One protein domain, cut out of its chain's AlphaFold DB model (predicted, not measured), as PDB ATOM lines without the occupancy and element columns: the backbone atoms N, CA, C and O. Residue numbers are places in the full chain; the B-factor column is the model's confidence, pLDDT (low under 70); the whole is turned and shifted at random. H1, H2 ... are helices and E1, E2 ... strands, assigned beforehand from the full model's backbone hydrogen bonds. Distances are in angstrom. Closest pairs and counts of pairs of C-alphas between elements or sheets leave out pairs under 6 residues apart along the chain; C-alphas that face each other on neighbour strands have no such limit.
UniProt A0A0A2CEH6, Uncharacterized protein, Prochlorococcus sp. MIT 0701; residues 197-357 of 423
ATOM      1  N   LEU A 197     299.482 168.579 261.899       90.31
ATOM      2  CA  LEU A 197     298.524 167.811 261.092       90.31
ATOM      3  C   LEU A 197     297.184 168.529 260.936       90.31
ATOM      4  O   LEU A 197     296.616 168.551 259.843       90.31
ATOM      5  N   LEU A 198     296.661 169.097 262.021       90.81
ATOM      6  CA  LEU A 198     295.381 169.803 262.047       90.81
ATOM      7  C   LEU A 198     295.420 170.871 263.136       90.81
ATOM      8  O   LEU A 198     295.702 170.559 264.282       90.81
ATOM      9  N   ASN A 199     295.066 172.105 262.795       90.19
ATOM     10  CA  ASN A 199     294.812 173.172 263.755       90.19
ATOM     11  C   ASN A 199     293.374 173.647 263.584       90.19
ATOM     12  O   ASN A 199     292.894 173.835 262.465       90.19
ATOM     13  N   MET A 200     292.678 173.861 264.691       89.56
ATOM     14  CA  MET A 200     291.316 174.362 264.696       89.56
ATOM     15  C   MET A 200     291.131 175.352 265.840       89.56
ATOM     16  O   MET A 200     291.488 175.075 266.978       89.56
ATOM     17  N   GLN A 201     290.529 176.496 265.546       90.88
ATOM     18  CA  GLN A 201     290.090 177.469 266.537       90.88
ATOM     19  C   GLN A 201     288.586 177.637 266.416       90.88
ATOM     20  O   GLN A 201     288.062 177.793 265.313       90.88
ATOM     21  N   VAL A 202     287.888 177.609 267.545       89.56
ATOM     22  CA  VAL A 202     286.433 177.645 267.602       89.56
ATOM     23  C   VAL A 202     285.985 178.614 268.683       89.56
ATOM     24  O   VAL A 202     286.469 178.583 269.813       89.56
ATOM     25  N   LYS A 203     285.019 179.470 268.346       88.62
ATOM     26  CA  LYS A 203     284.496 180.506 269.246       88.62
ATOM     27  C   LYS A 203     283.699 179.932 270.419       88.62
ATOM     28  O   LYS A 203     283.537 180.605 271.429       88.62
ATOM     29  N   SER A 204     283.173 178.719 270.258       88.38
ATOM     30  CA  SER A 204     282.317 178.040 271.227       88.38
ATOM     31  C   SER A 204     282.319 176.521 270.994       88.38
ATOM     32  O   SER A 204     282.055 176.060 269.881       88.38
ATOM     33  N   MET A 205     282.625 175.728 272.026       87.69
ATOM     34  CA  MET A 205     282.683 174.256 271.948       87.69
ATOM     35  C   MET A 205     281.385 173.602 271.458       87.69
ATOM     36  O   MET A 205     281.428 172.506 270.893       87.69
ATOM     37  N   ASP A 206     280.231 174.235 271.665       87.31
ATOM     38  CA  ASP A 206     278.928 173.742 271.209       87.31
ATOM     39  C   ASP A 206     278.851 173.548 269.686       87.31
ATOM     40  O   ASP A 206     278.126 172.665 269.224       87.31
ATOM     41  N   LEU A 207     279.648 174.289 268.911       86.56
ATOM     42  CA  LEU A 207     279.727 174.152 267.457       86.56
ATOM     43  C   LEU A 207     280.287 172.790 267.018       86.56
ATOM     44  O   LEU A 207     279.929 172.311 265.942       86.56
ATOM     45  N   LEU A 208     281.132 172.166 267.844       84.38
ATOM     46  CA  LEU A 208     281.709 170.842 267.586       84.38
ATOM     47  C   LEU A 208     281.007 169.750 268.391       84.38
ATOM     48  O   LEU A 208     280.652 168.695 267.870       84.38
ATOM     49  N   PHE A 209     280.805 170.006 269.682       83.44
ATOM     50  CA  PHE A 209     280.392 169.000 270.654       83.44
ATOM     51  C   PHE A 209     278.955 169.187 271.133       83.44
ATOM     52  O   PHE A 209     278.495 168.405 271.956       83.44
ATOM     53  N   GLY A 210     278.204 170.172 270.635       82.00
ATOM     54  CA  GLY A 210     276.850 170.462 271.119       82.00
ATOM     55  C   GLY A 210     275.889 169.280 270.974       82.00
ATOM     56  O   GLY A 210     275.094 169.014 271.873       82.00
ATOM     57  N   SER A 211     276.002 168.514 269.885       79.94
ATOM     58  CA  SER A 211     275.214 167.289 269.668       79.94
ATOM     59  C   SER A 211     275.607 166.150 270.615       79.94
ATOM     60  O   SER A 211     274.772 165.323 270.962       79.94
ATOM     61  N   LEU A 212     276.873 166.099 271.035       82.38
ATOM     62  CA  LEU A 212     277.402 165.102 271.959       82.38
ATOM     63  C   LEU A 212     277.010 165.458 273.398       82.38
ATOM     64  O   LEU A 212     276.418 164.649 274.105       82.38
ATOM     65  N   LEU A 213     277.264 166.705 273.798       81.56
ATOM     66  CA  LEU A 213     276.951 167.257 275.116       81.56
ATOM     67  C   LEU A 213     275.439 167.344 275.382       81.56
ATOM     68  O   LEU A 213     275.028 167.467 276.536       81.56
ATOM     69  N   SER A 214     274.598 167.265 274.347       82.06
ATOM     70  CA  SER A 214     273.140 167.225 274.486       82.06
ATOM     71  C   SER A 214     272.564 165.822 274.723       82.06
ATOM     72  O   SER A 214     271.405 165.715 275.116       82.06
ATOM     73  N   LYS A 215     273.339 164.743 274.532       88.25
ATOM     74  CA  LYS A 215     272.847 163.368 274.738       88.25
ATOM     75  C   LYS A 215     272.680 163.064 276.224       88.25
ATOM     76  O   LYS A 215     273.654 163.143 276.970       88.25
ATOM     77  N   GLN A 216     271.490 162.615 276.630       88.56
ATOM     78  CA  GLN A 216     271.165 162.340 278.037       88.56
ATOM     79  C   GLN A 216     272.180 161.409 278.715       88.56
ATOM     80  O   GLN A 216     272.670 161.723 279.791       88.56
ATOM     81  N   ILE A 217     272.585 160.320 278.051       89.62
ATOM     82  CA  ILE A 217     273.561 159.366 278.605       89.62
ATOM     83  C   ILE A 217     274.924 160.009 278.910       89.62
ATOM     84  O   ILE A 217     275.591 159.651 279.880       89.62
ATOM     85  N   ILE A 218     275.329 160.990 278.101       88.44
ATOM     86  CA  ILE A 218     276.569 161.739 278.302       88.44
ATOM     87  C   ILE A 218     276.370 162.753 279.421       88.44
ATOM     88  O   ILE A 218     277.211 162.840 280.307       88.44
ATOM     89  N   GLN A 219     275.246 163.472 279.429       91.31
ATOM     90  CA  GLN A 219     274.925 164.428 280.488       91.31
ATOM     91  C   GLN A 219     274.882 163.772 281.865       91.31
ATOM     92  O   GLN A 219     275.505 164.288 282.788       91.31
ATOM     93  N   ASP A 220     274.214 162.626 281.983       91.75
ATOM     94  CA  ASP A 220     274.088 161.889 283.238       91.75
ATOM     95  C   ASP A 220     275.451 161.403 283.736       91.75
ATOM     96  O   ASP A 220     275.741 161.504 284.927       91.75
ATOM     97  N   SER A 221     276.305 160.906 282.833       91.56
ATOM     98  CA  SER A 221     277.660 160.473 283.186       91.56
ATOM     99  C   SER A 221     278.544 161.652 283.601       91.56
ATOM    100  O   SER A 221     279.219 161.580 284.624       91.56
ATOM    101  N   LEU A 222     278.511 162.762 282.855       92.31
ATOM    102  CA  LEU A 222     279.256 163.983 283.176       92.31
ATOM    103  C   LEU A 222     278.859 164.548 284.547       92.31
ATOM    104  O   LEU A 222     279.729 164.969 285.307       92.31
ATOM    105  N   ASP A 223     277.570 164.517 284.883       93.38
ATOM    106  CA  ASP A 223     277.064 164.970 286.180       93.38
ATOM    107  C   ASP A 223     277.475 164.014 287.308       93.38
ATOM    108  O   ASP A 223     278.225 164.384 288.210       93.38
ATOM    109  N   LYS A 224     277.055 162.745 287.216       92.19
ATOM    110  CA  LYS A 224     277.194 161.762 288.301       92.19
ATOM    111  C   LYS A 224     278.638 161.329 288.538       92.19
ATOM    112  O   LYS A 224     279.017 161.093 289.681       92.19
ATOM    113  N   ASN A 225     279.438 161.197 287.478       91.19
ATOM    114  CA  ASN A 225     280.786 160.630 287.580       91.19
ATOM    115  C   ASN A 225     281.893 161.683 287.657       91.19
ATOM    116  O   ASN A 225     282.980 161.345 288.127       91.19
ATOM    117  N   TYR A 226     281.627 162.911 287.194       91.25
ATOM    118  CA  TYR A 226     282.635 163.970 287.059       91.25
ATOM    119  C   TYR A 226     282.214 165.321 287.665       91.25
ATOM    120  O   TYR A 226     283.001 166.265 287.638       91.25
ATOM    121  N   GLY A 227     280.997 165.446 288.208       91.00
ATOM    122  CA  GLY A 227     280.511 166.678 288.840       91.00
ATOM    123  C   GLY A 227     280.202 167.817 287.861       91.00
ATOM    124  O   GLY A 227     280.018 168.966 288.272       91.00
ATOM    125  N   ILE A 228     280.137 167.533 286.558       91.25
ATOM    126  CA  ILE A 228     279.864 168.525 285.515       91.25
ATOM    127  C   ILE A 228     278.346 168.643 285.336       91.25
ATOM    128  O   ILE A 228     277.740 168.093 284.409       91.25
ATOM    129  N   ASN A 229     277.728 169.389 286.251       90.94
ATOM    130  CA  ASN A 229     276.294 169.682 286.239       90.94
ATOM    131  C   ASN A 229     275.869 170.589 285.072       90.94
ATOM    132  O   ASN A 229     276.699 171.170 284.371       90.94
ATOM    133  N   GLN A 230     274.558 170.774 284.878       90.19
ATOM    134  CA  GLN A 230     274.005 171.563 283.766       90.19
ATOM    135  C   GLN A 230     274.615 172.970 283.640       90.19
ATOM    136  O   GLN A 230     274.911 173.412 282.530       90.19
ATOM    137  N   LYS A 231     274.848 173.672 284.758       89.88
ATOM    138  CA  LYS A 231     275.431 175.023 284.746       89.88
ATOM    139  C   LYS A 231     276.876 175.008 284.244       89.88
ATOM    140  O   LYS A 231     277.250 175.884 283.467       89.88
ATOM    141  N   LEU A 232     277.678 174.027 284.663       89.25
ATOM    142  CA  LEU A 232     279.042 173.844 284.156       89.25
ATOM    143  C   LEU A 232     279.047 173.372 282.698       89.25
ATOM    144  O   LEU A 232     279.839 173.886 281.915       89.25
ATOM    145  N   ARG A 233     278.122 172.486 282.301       89.94
ATOM    146  CA  ARG A 233     277.979 172.034 280.905       89.94
ATOM    147  C   ARG A 233     277.683 173.191 279.957       89.94
ATOM    148  O   ARG A 233     278.337 173.297 278.928       89.94
ATOM    149  N   LEU A 234     276.749 174.080 280.304       88.75
ATOM    150  CA  LEU A 234     276.431 175.257 279.484       88.75
ATOM    151  C   LEU A 234     277.625 176.211 279.352       88.75
ATOM    152  O   LEU A 234     277.847 176.768 278.282       88.75
ATOM    153  N   ARG A 235     278.416 176.369 280.421       88.44
ATOM    154  CA  ARG A 235     279.639 177.184 280.397       88.44
ATOM    155  C   ARG A 235     280.725 176.564 279.529       88.44
ATOM    156  O   ARG A 235     281.304 177.274 278.716       88.44
ATOM    157  N   LEU A 236     280.959 175.258 279.675       88.94
ATOM    158  CA  LEU A 236     281.897 174.511 278.837       88.94
ATOM    159  C   LEU A 236     281.495 174.611 277.365       88.94
ATOM    160  O   LEU A 236     282.320 174.924 276.522       88.94
ATOM    161  N   ALA A 237     280.208 174.422 277.070       88.75
ATOM    162  CA  ALA A 237     279.671 174.523 275.721       88.75
ATOM    163  C   ALA A 237     279.916 175.908 275.098       88.75
ATOM    164  O   ALA A 237     280.192 175.976 273.910       88.75
ATOM    165  N   SER A 238     279.873 176.986 275.892       88.06
ATOM    166  CA  SER A 238     280.154 178.357 275.435       88.06
ATOM    167  C   SER A 238     281.637 178.748 275.405       88.06
ATOM    168  O   SER A 238     281.950 179.871 275.012       88.06
ATOM    169  N   ALA A 239     282.537 177.885 275.882       88.56
ATOM    170  CA  ALA A 239     283.951 178.214 276.001       88.56
ATOM    171  C   ALA A 239     284.623 178.231 274.615       88.56
ATOM    172  O   ALA A 239     284.425 177.290 273.836       88.56
ATOM    173  N   PRO A 240     285.434 179.256 274.303       89.50
ATOM    174  CA  PRO A 240     286.352 179.206 273.177       89.50
ATOM    175  C   PRO A 240     287.361 178.063 273.330       89.50
ATOM    176  O   PRO A 240     287.836 177.769 274.432       89.50
ATOM    177  N   LEU A 241     287.687 177.432 272.204       88.88
ATOM    178  CA  LEU A 241     288.557 176.266 272.114       88.88
ATOM    179  C   LEU A 241     289.578 176.463 270.990       88.88
ATOM    180  O   LEU A 241     289.199 176.772 269.862       88.88
ATOM    181  N   ALA A 242     290.848 176.183 271.268       89.81
ATOM    182  CA  ALA A 242     291.830 175.844 270.244       89.81
ATOM    183  C   ALA A 242     292.230 174.370 270.370       89.81
ATOM    184  O   ALA A 242     292.323 173.822 271.467       89.81
ATOM    185  N   PHE A 243     292.428 173.729 269.228       88.81
ATOM    186  CA  PHE A 243     292.777 172.327 269.088       88.81
ATOM    187  C   PHE A 243     293.924 172.212 268.084       88.81
ATOM    188  O   PHE A 243     293.821 172.736 266.974       88.81
ATOM    189  N   SER A 244     294.982 171.501 268.459       90.75
ATOM    190  CA  SER A 244     296.057 171.082 267.563       90.75
ATOM    191  C   SER A 244     296.190 169.565 267.604       90.75
ATOM    192  O   SER A 244     296.065 168.938 268.658       90.75
ATOM    193  N   LEU A 245     296.432 168.978 266.441       91.56
ATOM    194  CA  LEU A 245     296.876 167.609 266.277       91.56
ATOM    195  C   LEU A 245     298.247 167.653 265.618       91.56
ATOM    196  O   LEU A 245     298.389 168.169 264.506       91.56
ATOM    197  N   ASP A 246     299.218 167.046 266.283       89.81
ATOM    198  CA  ASP A 246     300.614 167.078 265.876       89.81
ATOM    199  C   ASP A 246     301.172 165.668 265.755       89.81
ATOM    200  O   ASP A 246     300.882 164.792 266.566       89.81
ATOM    201  N   LYS A 247     301.967 165.427 264.718       90.19
ATOM    202  CA  LYS A 247     302.659 164.169 264.477       90.19
ATOM    203  C   LYS A 247     303.725 163.962 265.542       90.19
ATOM    204  O   LYS A 247     304.572 164.824 265.764       90.19
ATOM    205  N   GLN A 248     303.747 162.759 266.098       88.50
ATOM    206  CA  GLN A 248     304.736 162.352 267.082       88.50
ATOM    207  C   GLN A 248     305.826 161.511 266.402       88.50
ATOM    208  O   GLN A 248     305.536 160.446 265.853       88.50
ATOM    209  N   PRO A 249     307.090 161.984 266.360       82.38
ATOM    210  CA  PRO A 249     308.168 161.273 265.671       82.38
ATOM    211  C   PRO A 249     308.693 160.071 266.468       82.38
ATOM    212  O   PRO A 249     309.398 159.229 265.914       82.38
ATOM    213  N   LYS A 250     308.412 160.018 267.774       80.69
ATOM    214  CA  LYS A 250     308.886 159.001 268.715       80.69
ATOM    215  C   LYS A 250     307.802 158.731 269.756       80.69
ATOM    216  O   LYS A 250     306.901 159.540 269.942       80.69
ATOM    217  N   GLY A 251     307.951 157.634 270.491       81.81
ATOM    218  CA  GLY A 251     307.025 157.262 271.556       81.81
ATOM    219  C   GLY A 251     305.929 156.302 271.084       81.81
ATOM    220  O   GLY A 251     306.003 155.773 269.977       81.81
ATOM    221  N   PRO A 252     304.950 156.002 271.952       84.06
ATOM    222  CA  PRO A 252     303.926 154.995 271.680       84.06
ATOM    223  C   PRO A 252     302.757 155.538 270.842       84.06
ATOM    224  O   PRO A 252     301.918 154.763 270.390       84.06
ATOM    225  N   PHE A 253     302.695 156.854 270.631       89.56
ATOM    226  CA  PHE A 253     301.644 157.524 269.874       89.56
ATOM    227  C   PHE A 253     302.188 158.017 268.533       89.56
ATOM    228  O   PHE A 253     303.321 158.478 268.452       89.56
ATOM    229  N   GLN A 254     301.369 157.941 267.484       90.25
ATOM    230  CA  GLN A 254     301.709 158.482 266.158       90.25
ATOM    231  C   GLN A 254     301.379 159.976 266.039       90.25
ATOM    232  O   GLN A 254     301.919 160.678 265.182       90.25
ATOM    233  N   ALA A 255     300.483 160.460 266.898       91.44
ATOM    234  CA  ALA A 255     300.085 161.852 266.987       91.44
ATOM    235  C   ALA A 255     299.653 162.198 268.417       91.44
ATOM    236  O   ALA A 255     299.183 161.330 269.156       91.44
ATOM    237  N   SER A 256     299.787 163.468 268.780       91.88
ATOM    238  CA  SER A 256     299.321 164.044 270.036       91.88
ATOM    239  C   SER A 256     298.248 165.088 269.782       91.88
ATOM    240  O   SER A 256     298.288 165.802 268.782       91.88
ATOM    241  N   ILE A 257     297.322 165.210 270.723       92.50
ATOM    242  CA  ILE A 257     296.287 166.238 270.731       92.50
ATOM    243  C   ILE A 257     296.651 167.276 271.788       92.50
ATOM    244  O   ILE A 257     296.854 166.914 272.945       92.50
ATOM    245  N   GLN A 258     296.662 168.548 271.405       91.62
ATOM    246  CA  GLN A 258     296.758 169.693 272.305       91.62
ATOM    247  C   GLN A 258     295.430 170.459 272.259       91.62
ATOM    248  O   GLN A 258     294.912 170.778 271.191       91.62
ATOM    249  N   ILE A 259     294.847 170.731 273.420       91.44
ATOM    250  CA  ILE A 259     293.560 171.416 273.580       91.44
ATOM    251  C   ILE A 259     293.782 172.592 274.516       91.44
ATOM    252  O   ILE A 259     294.290 172.423 275.620       91.44
ATOM    253  N   GLN A 260     293.327 173.769 274.113       90.19
ATOM    254  CA  GLN A 260     293.332 174.968 274.936       90.19
ATOM    255  C   GLN A 260     291.909 175.491 275.083       90.19
ATOM    256  O   GLN A 260     291.239 175.794 274.097       90.19
ATOM    257  N   LEU A 261     291.458 175.611 276.328       89.31
ATOM    258  CA  LEU A 261     290.125 176.082 276.681       89.31
ATOM    259  C   LEU A 261     290.210 177.417 277.406       89.31
ATOM    260  O   LEU A 261     290.935 177.537 278.395       89.31
ATOM    261  N   GLU A 262     289.419 178.394 276.976       87.06
ATOM    262  CA  GLU A 262     289.199 179.614 277.752       87.06
ATOM    263  C   GLU A 262     288.072 179.375 278.759       87.06
ATOM    264  O   GLU A 262     286.887 179.392 278.427       87.06
ATOM    265  N   LEU A 263     288.458 179.105 280.008       84.12
ATOM    266  CA  LEU A 263     287.546 178.763 281.095       84.12
ATOM    267  C   LEU A 263     287.337 179.981 282.014       84.12
ATOM    268  O   LEU A 263     288.127 180.191 282.941       84.12
ATOM    269  N   PRO A 264     286.283 180.797 281.800       66.44
ATOM    270  CA  PRO A 264     286.018 181.968 282.630       66.44
ATOM    271  C   PRO A 264     285.776 181.573 284.093       66.44
ATOM    272  O   PRO A 264     285.250 180.497 284.379       66.44
ATOM    273  N   GLU A 265     286.149 182.467 285.015       69.94
ATOM    274  CA  GLU A 265     286.180 182.251 286.478       69.94
ATOM    275  C   GLU A 265     287.297 181.308 286.975       69.94
ATOM    276  O   GLU A 265     287.499 181.202 288.184       69.94
ATOM    277  N   GLY A 266     288.084 180.719 286.067       70.75
ATOM    278  CA  GLY A 266     289.396 180.154 286.375       70.75
ATOM    279  C   GLY A 266     289.393 178.856 287.196       70.75
ATOM    280  O   GLY A 266     288.372 178.182 287.347       70.75
ATOM    281  N   SER A 267     290.566 178.484 287.717       73.69
ATOM    282  CA  SER A 267     290.832 177.178 288.334       73.69
ATOM    283  C   SER A 267     289.920 176.837 289.509       73.69
ATOM    284  O   SER A 267     289.480 175.699 289.599       73.69
ATOM    285  N   SER A 268     289.546 177.795 290.360       80.69
ATOM    286  CA  SER A 268     288.728 177.537 291.560       80.69
ATOM    287  C   SER A 268     287.385 176.867 291.248       80.69
ATOM    288  O   SER A 268     286.913 176.023 292.006       80.69
ATOM    289  N   ARG A 269     286.774 177.208 290.109       84.56
ATOM    290  CA  ARG A 269     285.493 176.645 289.672       84.56
ATOM    291  C   ARG A 269     285.631 175.238 289.094       84.56
ATOM    292  O   ARG A 269     284.700 174.444 289.209       84.56
ATOM    293  N   TRP A 270     286.758 174.965 288.447       87.94
ATOM    294  CA  TRP A 270     287.014 173.731 287.702       87.94
ATOM    295  C   TRP A 270     287.836 172.713 288.494       87.94
ATOM    296  O   TRP A 270     287.830 171.538 288.143       87.94
ATOM    297  N   GLN A 271     288.482 173.125 289.588       88.94
ATOM    298  CA  GLN A 271     289.334 172.263 290.402       88.94
ATOM    299  C   GLN A 271     288.597 171.021 290.917       88.94
ATOM    300  O   GLN A 271     289.132 169.937 290.715       88.94
ATOM    301  N   PRO A 272     287.349 171.097 291.434       91.75
ATOM    302  CA  PRO A 272     286.644 169.889 291.872       91.75
ATOM    303  C   PRO A 272     286.429 168.868 290.742       91.75
ATOM    304  O   PRO A 272     286.491 167.657 290.965       91.75
ATOM    305  N   VAL A 273     286.209 169.351 289.512       92.25
ATOM    306  CA  VAL A 273     286.081 168.499 288.321       92.25
ATOM    307  C   VAL A 273     287.434 167.865 287.990       92.25
ATOM    308  O   VAL A 273     287.504 166.656 287.785       92.25
ATOM    309  N   ILE A 274     288.514 168.651 287.987       91.38
ATOM    310  CA  ILE A 274     289.882 168.174 287.721       91.38
ATOM    311  C   ILE A 274     290.335 167.154 288.776       91.38
ATOM    312  O   ILE A 274     290.953 166.147 288.428       91.38
ATOM    313  N   ASP A 275     290.000 167.365 290.046       92.88
ATOM    314  CA  ASP A 275     290.311 166.442 291.142       92.88
ATOM    315  C   ASP A 275     289.554 165.125 290.970       92.88
ATOM    316  O   ASP A 275     290.150 164.052 291.067       92.88
ATOM    317  N   THR A 276     288.268 165.193 290.612       95.19
ATOM    318  CA  THR A 276     287.459 164.000 290.318       95.19
ATOM    319  C   THR A 276     288.032 163.230 289.127       95.19
ATOM    320  O   THR A 276     288.210 162.015 289.202       95.19
ATOM    321  N   VAL A 277     288.386 163.918 288.035       94.19
ATOM    322  CA  VAL A 277     289.046 163.298 286.873       94.19
ATOM    323  C   VAL A 277     290.378 162.662 287.280       94.19
ATOM    324  O   VAL A 277     290.643 161.525 286.897       94.19
ATOM    325  N   SER A 278     291.178 163.342 288.106       94.50
ATOM    326  CA  SER A 278     292.450 162.818 288.617       94.50
ATOM    327  C   SER A 278     292.258 161.523 289.401       94.50
ATOM    328  O   SER A 278     292.930 160.534 289.123       94.50
ATOM    329  N   GLN A 279     291.306 161.498 290.338       95.31
ATOM    330  CA  GLN A 279     290.996 160.306 291.129       95.31
ATOM    331  C   GLN A 279     290.570 159.137 290.237       95.31
ATOM    332  O   GLN A 279     291.013 158.009 290.436       95.31
ATOM    333  N   ARG A 280     289.746 159.397 289.214       93.94
ATOM    334  CA  ARG A 280     289.308 158.370 288.254       93.94
ATOM    335  C   ARG A 280     290.453 157.831 287.399       93.94
ATOM    336  O   ARG A 280     290.431 156.650 287.062       93.94
ATOM    337  N   LEU A 281     291.423 158.667 287.031       94.19
ATOM    338  CA  LEU A 281     292.622 158.227 286.312       94.19
ATOM    339  C   LEU A 281     293.509 157.359 287.211       94.19
ATOM    340  O   LEU A 281     293.909 156.278 286.795       94.19
ATOM    341  N   GLN A 282     293.722 157.753 288.467       94.62
ATOM    342  CA  GLN A 282     294.474 156.941 289.432       94.62
ATOM    343  C   GLN A 282     293.799 155.589 289.712       94.62
ATOM    344  O   GLN A 282     294.479 154.577 289.801       94.62
ATOM    345  N   GLN A 283     292.462 155.542 289.769       94.88
ATOM    346  CA  GLN A 283     291.684 154.294 289.880       94.88
ATOM    347  C   GLN A 283     291.816 153.363 288.663       94.88
ATOM    348  O   GLN A 283     291.368 152.222 288.720       94.88
ATOM    349  N   ARG A 284     292.361 153.860 287.550       93.06
ATOM    350  CA  ARG A 284     292.652 153.101 286.325       93.06
ATOM    351  C   ARG A 284     294.159 152.914 286.129       93.06
ATOM    352  O   ARG A 284     294.610 152.794 284.994       93.06
ATOM    353  N   ASP A 285     294.914 152.968 287.223       92.81
ATOM    354  CA  ASP A 285     296.359 152.730 287.278       92.81
ATOM    355  C   ASP A 285     297.214 153.741 286.491       92.81
ATOM    356  O   ASP A 285     298.379 153.482 286.182       92.81
ATOM    357  N   PHE A 286     296.671 154.927 286.184       93.88
ATOM    358  CA  PHE A 286     297.484 156.030 285.674       93.88
ATOM    359  C   PHE A 286     298.248 156.701 286.817       93.88
ATOM    360  O   PHE A 286     297.685 157.056 287.858       93.88
ATOM    361  N   ILE A 287     299.537 156.940 286.590       93.75
ATOM    362  CA  ILE A 287     300.449 157.526 287.570       93.75
ATOM    363  C   ILE A 287     300.432 159.044 287.400       93.75
ATOM    364  O   ILE A 287     300.719 159.565 286.318       93.75
ATOM    365  N   LYS A 288     300.075 159.751 288.474       93.50
ATOM    366  CA  LYS A 288     300.060 161.215 288.524       93.50
ATOM    367  C   LYS A 288     301.448 161.739 288.882       93.50
ATOM    368  O   LYS A 288     301.949 161.446 289.963       93.50
ATOM    369  N   GLU A 289     302.001 162.598 288.040       90.25
ATOM    370  CA  GLU A 289     303.219 163.356 288.317       90.25
ATOM    371  C   GLU A 289     302.867 164.847 288.367       90.25
ATOM    372  O   GLU A 289     302.552 165.476 287.354       90.25
ATOM    373  N   ALA A 290     302.844 165.409 289.575       80.19
ATOM    374  CA  ALA A 290     302.585 166.828 289.782       80.19
ATOM    375  C   ALA A 290     303.915 167.586 289.800       80.19
ATOM    376  O   ALA A 290     304.729 167.372 290.694       80.19
ATOM    377  N   ASN A 291     304.108 168.490 288.840       69.12
ATOM    378  CA  ASN A 291     305.314 169.303 288.735       69.12
ATOM    379  C   ASN A 291     304.978 170.773 289.009       69.12
ATOM    380  O   ASN A 291     304.020 171.327 288.463       69.12
ATOM    381  N   ALA A 292     305.779 171.433 289.846       59.25
ATOM    382  CA  ALA A 292     305.680 172.873 290.042       59.25
ATOM    383  C   ALA A 292     306.298 173.581 288.828       59.25
ATOM    384  O   ALA A 292     307.507 173.788 288.773       59.25
ATOM    385  N   VAL A 293     305.490 173.939 287.831       57.97
ATOM    386  CA  VAL A 293     305.950 174.858 286.783       57.97
ATOM    387  C   VAL A 293     305.628 176.271 287.229       57.97
ATOM    388  O   VAL A 293     304.458 176.603 287.360       57.97
ATOM    389  N   VAL A 294     306.667 177.079 287.448       55.44
ATOM    390  CA  VAL A 294     306.602 178.546 287.478       55.44
ATOM    391  C   VAL A 294     307.573 179.032 286.405       55.44
ATOM    392  O   VAL A 294     308.757 179.244 286.656       55.44
ATOM    393  N   GLN A 295     307.087 179.117 285.169       58.91
ATOM    394  CA  GLN A 295     307.771 179.822 284.089       58.91
ATOM    395  C   GLN A 295     307.082 181.170 283.927       58.91
ATOM    396  O   GLN A 295     305.892 181.203 283.618       58.91
ATOM    397  N   LYS A 296     307.838 182.247 284.149       54.25
ATOM    398  CA  LYS A 296     307.414 183.623 283.907       54.25
ATOM    399  C   LYS A 296     308.040 184.088 282.599       54.25
ATOM    400  O   LYS A 296     309.268 184.112 282.493       54.25
ATOM    401  N   ASP A 297     307.228 184.418 281.600       54.44
ATOM    402  CA  ASP A 297     307.760 185.022 280.375       54.44
ATOM    403  C   ASP A 297     308.286 186.427 280.715       54.44
ATOM    404  O   ASP A 297     307.551 187.296 281.173       54.44
ATOM    405  N   GLN A 298     309.582 186.676 280.519       50.88
ATOM    406  CA  GLN A 298     310.196 187.963 280.873       50.88
ATOM    407  C   GLN A 298     309.611 189.147 280.081       50.88
ATOM    408  O   GLN A 298     309.828 190.297 280.461       50.88
ATOM    409  N   LYS A 299     308.873 188.891 278.990       52.53
ATOM    410  CA  LYS A 299     308.238 189.929 278.167       52.53
ATOM    411  C   LYS A 299     306.750 190.149 278.462       52.53
ATOM    412  O   LYS A 299     306.222 191.176 278.036       52.53
ATOM    413  N   ILE A 300     306.066 189.233 279.154       57.59
ATOM    414  CA  ILE A 300     304.612 189.286 279.395       57.59
ATOM    415  C   ILE A 300     304.307 188.679 280.775       57.59
ATOM    416  O   ILE A 300     304.838 187.629 281.097       57.59
ATOM    417  N   ASP A 301     303.423 189.283 281.583       61.91
ATOM    418  CA  ASP A 301     303.001 188.764 282.908       61.91
ATOM    419  C   ASP A 301     302.080 187.522 282.793       61.91
ATOM    420  O   ASP A 301     300.916 187.519 283.208       61.91
ATOM    421  N   VAL A 302     302.590 186.490 282.119       66.50
ATOM    422  CA  VAL A 302     301.986 185.173 281.932       66.50
ATOM    423  C   VAL A 302     302.761 184.179 282.786       66.50
ATOM    424  O   VAL A 302     303.963 184.003 282.591       66.50
ATOM    425  N   ASP A 303     302.038 183.511 283.682       76.19
ATOM    426  CA  ASP A 303     302.561 182.461 284.553       76.19
ATOM    427  C   ASP A 303     301.812 181.151 284.282       76.19
ATOM    428  O   ASP A 303     300.584 181.127 284.140       76.19
ATOM    429  N   PHE A 304     302.539 180.039 284.239       80.56
ATOM    430  CA  PHE A 304     301.947 178.700 284.234       80.56
ATOM    431  C   PHE A 304     301.840 178.162 285.657       80.56
ATOM    432  O   PHE A 304     302.656 178.502 286.508       80.56
ATOM    433  N   SER A 305     300.836 177.331 285.931       82.25
ATOM    434  CA  SER A 305     300.716 176.649 287.220       82.25
ATOM    435  C   SER A 305     299.938 175.339 287.122       82.25
ATOM    436  O   SER A 305     299.203 175.082 286.166       82.25
ATOM    437  N   GLY A 306     300.114 174.483 288.132       82.38
ATOM    438  CA  GLY A 306     299.358 173.236 288.254       82.38
ATOM    439  C   GLY A 306     299.625 172.226 287.135       82.38
ATOM    440  O   GLY A 306     298.706 171.483 286.783       82.38
ATOM    441  N   LEU A 307     300.846 172.197 286.575       89.19
ATOM    442  CA  LEU A 307     301.222 171.178 285.595       89.19
ATOM    443  C   LEU A 307     301.078 169.793 286.232       89.19
ATOM    444  O   LEU A 307     301.736 169.457 287.216       89.19
ATOM    445  N   THR A 308     300.214 168.987 285.636       92.69
ATOM    446  CA  THR A 308     300.026 167.585 285.990       92.69
ATOM    447  C   THR A 308     300.302 166.751 284.756       92.69
ATOM    448  O   THR A 308     299.659 166.955 283.728       92.69
ATOM    449  N   LEU A 309     301.231 165.808 284.862       93.62
ATOM    450  CA  LEU A 309     301.491 164.803 283.843       93.62
ATOM    451  C   LEU A 309     300.893 163.468 284.280       93.62
ATOM    452  O   LEU A 309     300.854 163.138 285.467       93.62
ATOM    453  N   TRP A 310     300.428 162.704 283.300       94.69
ATOM    454  CA  TRP A 310     299.916 161.356 283.489       94.69
ATOM    455  C   TRP A 310     300.807 160.376 282.755       94.69
ATOM    456  O   TRP A 310     301.072 160.538 281.560       94.69
ATOM    457  N   ARG A 311     301.256 159.350 283.475       93.00
ATOM    458  CA  ARG A 311     302.046 158.254 282.923       93.00
ATOM    459  C   ARG A 311     301.263 156.956 282.995       93.00
ATOM    460  O   ARG A 311     300.419 156.770 283.872       93.00
ATOM    461  N   GLN A 312     301.554 156.064 282.064       91.12
ATOM    462  CA  GLN A 312     301.036 154.705 282.069       91.12
ATOM    463  C   GLN A 312     302.214 153.727 282.011       91.12
ATOM    464  O   GLN A 312     303.174 153.990 281.271       91.12
ATOM    465  N   PRO A 313     302.174 152.622 282.773       85.62
ATOM    466  CA  PRO A 313     303.184 151.580 282.671       85.62
ATOM    467  C   PRO A 313     303.073 150.859 281.320       85.62
ATOM    468  O   PRO A 313     302.000 150.390 280.938       85.62
ATOM    469  N   TYR A 314     304.190 150.759 280.600       80.88
ATOM    470  CA  TYR A 314     304.357 149.904 279.423       80.88
ATOM    471  C   TYR A 314     305.467 148.876 279.684       80.88
ATOM    472  O   TYR A 314     306.236 149.012 280.634       80.88
ATOM    473  N   VAL A 315     305.574 147.866 278.812       77.56
ATOM    474  CA  VAL A 315     306.605 146.809 278.891       77.56
ATOM    475  C   VAL A 315     308.025 147.395 278.950       77.56
ATOM    476  O   VAL A 315     308.859 146.902 279.699       77.56
ATOM    477  N   ASP A 316     308.262 148.506 278.245       79.69
ATOM    478  CA  ASP A 316     309.566 149.184 278.175       79.69
ATOM    479  C   ASP A 316     309.686 150.377 279.149       79.69
ATOM    480  O   ASP A 316     310.471 151.299 278.920       79.69
ATOM    481  N   GLY A 317     308.865 150.407 280.204       81.94
ATOM    482  CA  GLY A 317     308.846 151.465 281.217       81.94
ATOM    483  C   GLY A 317     307.664 152.432 281.112       81.94
ATOM    484  O   GLY A 317     306.781 152.313 280.261       81.94
ATOM    485  N   GLU A 318     307.621 153.402 282.021       84.56
ATOM    486  CA  GLU A 318     306.523 154.363 282.131       84.56
ATOM    487  C   GLU A 318     306.599 155.452 281.057       84.56
ATOM    488  O   GLU A 318     307.586 156.188 280.951       84.56
ATOM    489  N   LYS A 319     305.516 155.618 280.294       88.31
ATOM    490  CA  LYS A 319     305.433 156.626 279.229       88.31
ATOM    491  C   LYS A 319     304.399 157.684 279.581       88.31
ATOM    492  O   LYS A 319     303.338 157.360 280.112       88.31
ATOM    493  N   VAL A 320     304.709 158.943 279.275       89.31
ATOM    494  CA  VAL A 320     303.749 160.049 279.385       89.31
ATOM    495  C   VAL A 320     302.652 159.834 278.347       89.31
ATOM    496  O   VAL A 320     302.936 159.608 277.174       89.31
ATOM    497  N   VAL A 321     301.400 159.876 278.792       92.38
ATOM    498  CA  VAL A 321     300.211 159.691 277.946       92.38
ATOM    499  C   VAL A 321     299.371 160.956 277.825       92.38
ATOM    500  O   VAL A 321     298.429 160.999 277.036       92.38
ATOM    501  N   GLY A 322     299.684 161.983 278.609       93.50
ATOM    502  CA  GLY A 322     298.941 163.228 278.621       93.50
ATOM    503  C   GLY A 322     299.277 164.099 279.818       93.50
ATOM    504  O   GLY A 322     300.107 163.760 280.666       93.50
ATOM    505  N   GLY A 323     298.573 165.215 279.917       93.94
ATOM    506  CA  GLY A 323     298.681 166.121 281.046       93.94
ATOM    507  C   GLY A 323     297.767 167.321 280.905       93.94
ATOM    508  O   GLY A 323     297.063 167.475 279.908       93.94
ATOM    509  N   TRP A 324     297.794 168.193 281.900       93.00
ATOM    510  CA  TRP A 324     297.136 169.489 281.824       93.00
ATOM    511  C   TRP A 324     297.879 170.549 282.626       93.00
ATOM    512  O   TRP A 324     298.661 170.235 283.525       93.00
ATOM    513  N   VAL A 325     297.623 171.812 282.303       90.56
ATOM    514  CA  VAL A 325     298.260 172.975 282.924       90.56
ATOM    515  C   VAL A 325     297.329 174.183 282.870       90.56
ATOM    516  O   VAL A 325     296.546 174.343 281.931       90.56
ATOM    517  N   TRP A 326     297.416 175.053 283.871       87.75
ATOM    518  CA  TRP A 326     296.754 176.352 283.855       87.75
ATOM    519  C   TRP A 326     297.704 177.434 283.358       87.75
ATOM    520  O   TRP A 326     298.848 177.516 283.799       87.75
ATOM    521  N   GLN A 327     297.196 178.307 282.495       84.81
ATOM    522  CA  GLN A 327     297.840 179.564 282.139       84.81
ATOM    523  C   GLN A 327     297.125 180.711 282.855       84.81
ATOM    524  O   GLN A 327     295.893 180.843 282.806       84.81
ATOM    525  N   GLN A 328     297.910 181.553 283.512       79.94
ATOM    526  CA  GLN A 328     297.458 182.711 284.261       79.94
ATOM    527  C   GLN A 328     297.953 183.996 283.601       79.94
ATOM    528  O   GLN A 328     299.054 184.045 283.064       79.94
ATOM    529  N   LYS A 329     297.129 185.044 283.654       75.12
ATOM    530  CA  LYS A 329     297.489 186.404 283.245       75.12
ATOM    531  C   LYS A 329     297.117 187.354 284.374       75.12
ATOM    532  O   LYS A 329     295.966 187.341 284.818       75.12
ATOM    533  N   ASN A 330     298.072 188.151 284.851       71.50
ATOM    534  CA  ASN A 330     297.905 189.020 286.024       71.50
ATOM    535  C   ASN A 330     297.362 188.246 287.253       71.50
ATOM    536  O   ASN A 330     296.404 188.678 287.901       71.50
ATOM    537  N   GLY A 331     297.884 187.039 287.502       66.75
ATOM    538  CA  GLY A 331     297.462 186.162 288.606       66.75
ATOM    539  C   GLY A 331     296.062 185.541 288.482       66.75
ATOM    540  O   GLY A 331     295.607 184.865 289.403       66.75
ATOM    541  N   LYS A 332     295.348 185.744 287.363       67.88
ATOM    542  CA  LYS A 332     294.046 185.111 287.109       67.88
ATOM    543  C   LYS A 332     294.194 183.975 286.093       67.88
ATOM    544  O   LYS A 332     294.671 184.238 284.988       67.88
ATOM    545  N   PRO A 333     293.773 182.737 286.413       67.31
ATOM    546  CA  PRO A 333     293.725 181.655 285.439       67.31
ATOM    547  C   PRO A 333     292.726 181.997 284.339       67.31
ATOM    548  O   PRO A 333     291.542 182.199 284.609       67.31
ATOM    549  N   ILE A 334     293.225 182.079 283.110       77.94
ATOM    550  CA  ILE A 334     292.432 182.435 281.926       77.94
ATOM    551  C   ILE A 334     292.223 181.240 281.002       77.94
ATOM    552  O   ILE A 334     291.208 181.175 280.309       77.94
ATOM    553  N   ARG A 335     293.164 180.289 280.995       86.19
ATOM    554  CA  ARG A 335     293.180 179.170 280.052       86.19
ATOM    555  C   ARG A 335     293.619 177.877 280.707       86.19
ATOM    556  O   ARG A 335     294.484 177.873 281.582       86.19
ATOM    557  N   PHE A 336     293.029 176.790 280.235       89.69
ATOM    558  CA  PHE A 336     293.359 175.433 280.628       89.69
ATOM    559  C   PHE A 336     293.861 174.671 279.404       89.69
ATOM    560  O   PHE A 336     293.125 174.516 278.428       89.69
ATOM    561  N   GLY A 337     295.125 174.258 279.449       90.56
ATOM    562  CA  GLY A 337     295.760 173.435 278.428       90.56
ATOM    563  C   GLY A 337     295.670 171.962 278.804       90.56
ATOM    564  O   GLY A 337     295.933 171.610 279.952       90.56
ATOM    565  N   ILE A 338     295.311 171.108 277.853       92.88
ATOM    566  CA  ILE A 338     295.227 169.654 277.995       92.88
ATOM    567  C   ILE A 338     296.008 169.030 276.843       92.88
ATOM    568  O   ILE A 338     295.842 169.441 275.698       92.88
ATOM    569  N   ALA A 339     296.799 168.006 277.141       92.81
ATOM    570  CA  ALA A 339     297.486 167.196 276.149       92.81
ATOM    571  C   ALA A 339     297.112 165.723 276.279       92.81
ATOM    572  O   ALA A 339     296.968 165.207 277.391       92.81
ATOM    573  N   LEU A 340     296.992 165.048 275.140       93.38
ATOM    574  CA  LEU A 340     296.863 163.598 275.032       93.38
ATOM    575  C   LEU A 340     297.920 163.086 274.055       93.38
ATOM    576  O   LEU A 340     298.095 163.645 272.976       93.38
ATOM    577  N   GLY A 341     298.606 162.012 274.425       90.38
ATOM    578  CA  GLY A 341     299.692 161.424 273.646       90.38
ATOM    579  C   GLY A 341     301.051 162.121 273.794       90.38
ATOM    580  O   GLY A 341     302.026 161.636 273.232       90.38
ATOM    581  N   ASP A 342     301.121 163.225 274.549       88.12
ATOM    582  CA  ASP A 342     302.346 163.954 274.907       88.12
ATOM    583  C   ASP A 342     302.092 164.850 276.144       88.12
ATOM    584  O   ASP A 342     300.981 164.903 276.677       88.12
ATOM    585  N   SER A 343     303.115 165.559 276.613       87.19
ATOM    586  CA  SER A 343     303.017 166.621 277.613       87.19
ATOM    587  C   SER A 343     302.389 167.914 277.044       87.19
ATOM    588  O   SER A 343     302.501 168.186 275.846       87.19
ATOM    589  N   PRO A 344     301.718 168.737 277.877       85.50
ATOM    590  CA  PRO A 344     301.206 170.044 277.456       85.50
ATOM    591  C   PRO A 344     302.308 170.989 276.970       85.50
ATOM    592  O   PRO A 344     303.246 171.295 277.711       85.50
ATOM    593  N   MET A 345     302.167 171.502 275.747       77.56
ATOM    594  CA  MET A 345     303.146 172.411 275.141       77.56
ATOM    595  C   MET A 345     302.976 173.843 275.667       77.56
ATOM    596  O   MET A 345     302.176 174.628 275.165       77.56
ATOM    597  N   LEU A 346     303.762 174.204 276.687       72.06
ATOM    598  CA  LEU A 346     303.681 175.505 277.369       72.06
ATOM    599  C   LEU A 346     303.879 176.705 276.426       72.06
ATOM    600  O   LEU A 346     303.193 177.715 276.553       72.06
ATOM    601  N   THR A 347     304.784 176.594 275.452       64.81
ATOM    602  CA  THR A 347     305.056 177.650 274.465       64.81
ATOM    603  C   THR A 347     303.886 177.881 273.514       64.81
ATOM    604  O   THR A 347     303.582 179.030 273.200       64.81
ATOM    605  N   GLU A 348     303.202 176.822 273.080       60.31
ATOM    606  CA  GLU A 348     302.027 176.931 272.207       60.31
ATOM    607  C   GLU A 348     300.826 177.512 272.965       60.31
ATOM    608  O   GLU A 348     300.145 178.394 272.446       60.31
ATOM    609  N   ILE A 349     300.644 177.125 274.233       58.84
ATOM    610  CA  ILE A 349     299.607 177.687 275.113       58.84
ATOM    611  C   ILE A 349     299.871 179.181 275.405       58.84
ATOM    612  O   ILE A 349     298.940 179.983 275.513       58.84
ATOM    613  N   SER A 350     301.145 179.578 275.526       53.41
ATOM    614  CA  SER A 350     301.542 180.966 275.810       53.41
ATOM    615  C   SER A 350     301.300 181.913 274.632       53.41
ATOM    616  O   SER A 350     300.824 183.035 274.826       53.41
ATOM    617  N   ASN A 351     301.651 181.477 273.419       53.44
ATOM    618  CA  ASN A 351     301.977 182.399 272.331       53.44
ATOM    619  C   ASN A 351     300.790 182.830 271.466       53.44
ATOM    620  O   ASN A 351     300.874 183.894 270.852       53.44
ATOM    621  N   GLU A 352     299.689 182.075 271.425       56.91
ATOM    622  CA  GLU A 352     298.554 182.421 270.564       56.91
ATOM    623  C   GLU A 352     297.251 182.582 271.363       56.91
ATOM    624  O   GLU A 352     296.740 181.630 271.966       56.91
ATOM    625  N   PRO A 353     296.666 183.795 271.419       61.72
ATOM    626  CA  PRO A 353     295.265 183.905 271.775       61.72
ATOM    627  C   PRO A 353     294.404 183.180 270.741       61.72
ATOM    628  O   PRO A 353     294.809 183.010 269.593       61.72
ATOM    629  N   ILE A 354     293.198 182.774 271.146       66.38
ATOM    630  CA  ILE A 354     292.183 182.313 270.196       66.38
ATOM    631  C   ILE A 354     291.777 183.538 269.360       66.38
ATOM    632  O   ILE A 354     290.875 184.291 269.724       66.38
ATOM    633  N   ASP A 355     292.522 183.782 268.282       64.56
ATOM    634  CA  ASP A 355     292.447 184.971 267.434       64.56
ATOM    635  C   ASP A 355     291.460 184.740 266.281       64.56
ATOM    636  O   ASP A 355     291.775 184.632 265.083       64.56
ATOM    637  N   LEU A 356     290.200 184.597 266.677       64.44
ATOM    638  CA  LEU A 356     289.085 184.676 265.752       64.44
ATOM    639  C   LEU A 356     288.725 186.150 265.580       64.44
ATOM    640  O   LEU A 356     288.429 186.840 266.554       64.44
ATOM    641  N   VAL A 357     288.697 186.614 264.326       67.50
ATOM    642  CA  VAL A 357     288.089 187.912 264.005       67.50
ATOM    643  C   VAL A 357     286.650 187.872 264.516       67.50
ATOM    644  O   VAL A 357     286.027 186.812 264.490       67.50
TER     645      VAL A 357
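Overview. This is residues 197 to 357 of the 423 residues of an uncharacterized protein of Prochlorococcus sp. MIT 0701 (UniProt A0A0A2CEH6). One twisted sheet of seven strands makes the body, with the long helix H4 over one face along E5 and E6, and the short helix H5 on the opposite face, where the sheet curls round it. Three short helices, H1, H2 and H3, form a group off the sheet, and H2 meets H4 there. The printed part has 161 residues, with elements in the order E1 H1 H2 H3 E2 E3 H4 E4 E5 E6 E7 H5. The sheet's order is E1 E2 E3 E7 E6 E5 E4, antiparallel throughout, and the class is mixed, helices and strands. The whole is compact, with a radius of gyration of the C-alphas of 16.0 A and spans of 41 by 41 by 31 A.

Along the chain. Start in the sheet with its longest strands, E5, residues 302 to 314, 35.4 A, and E6, residues 317 to 329, 36.8 A. Beside them look for E7, residues 332 to 340, 24.8 A, and E4, residues 287 to 291. Next come E3, residues 255 to 262, 23.4 A, E2, residues 241 to 247, 20.1 A, and E1, residues 197 to 202, which begins at C-alpha 197 (298.524, 167.811, 261.092). Find H4, residues 267 to 282, from C-alpha 267 at (290.832, 177.178, 288.334), 20.6 A long. The shorter helices are H1, residues 206 to 213, H2, residues 216 to 226, H3, residues 230 to 237, and H5, residues 346 to 351, ending at C-alpha 351 (301.977, 182.399, 272.331).

Arrangement. E4 E5 E6 E7 form a meander, each strand the antiparallel neighbour of the one before. In the hairpin of E5 and E6, look at N 310 and O 322, 2.9 A apart; in that of E6 and E7, at N 339 and O 323, 2.8 A. E3 and E7 are antiparallel, with N 259 and O 338 at 2.8 A. E1 and E4 are the edge strands. H4 is on the sheet at a height of 9.9 A, over E6 and E5, and runs along the strands, at 0 degrees to E6 on the local plane. H5 is on the opposite face; its Ile 349 and Gly 337 of E7 have C-alphas 6.6 A apart, the closest of the two elements. H2 touches H4, with residues 273 to 277 of H4 alone, about perpendicular at 90 degrees; the closest C-alphas, of Tyr 226 and Thr 276, are 5.8 A apart. H3 touches H1, opposite ways at a steep tilt of 37 degrees, only just steep, the closest C-alphas being those of Ala 237 and Asp 206, 4.6 A apart. O i to N i+4 pairs are within hydrogen-bond range throughout H2, H3 and H5, but 2 of 4 in H1 and 10 of 12 in H4.

Size, cuts and confidence. The C-alphas farthest apart, of Val 315 and Val 357, are 47.5 A apart. The printed part has no cut and no long link. Mean pLDDT of the printed part is 83.4; look for values under 70 at residues 264 to 265, 291 to 302, 331 to 333 and 347 to 357.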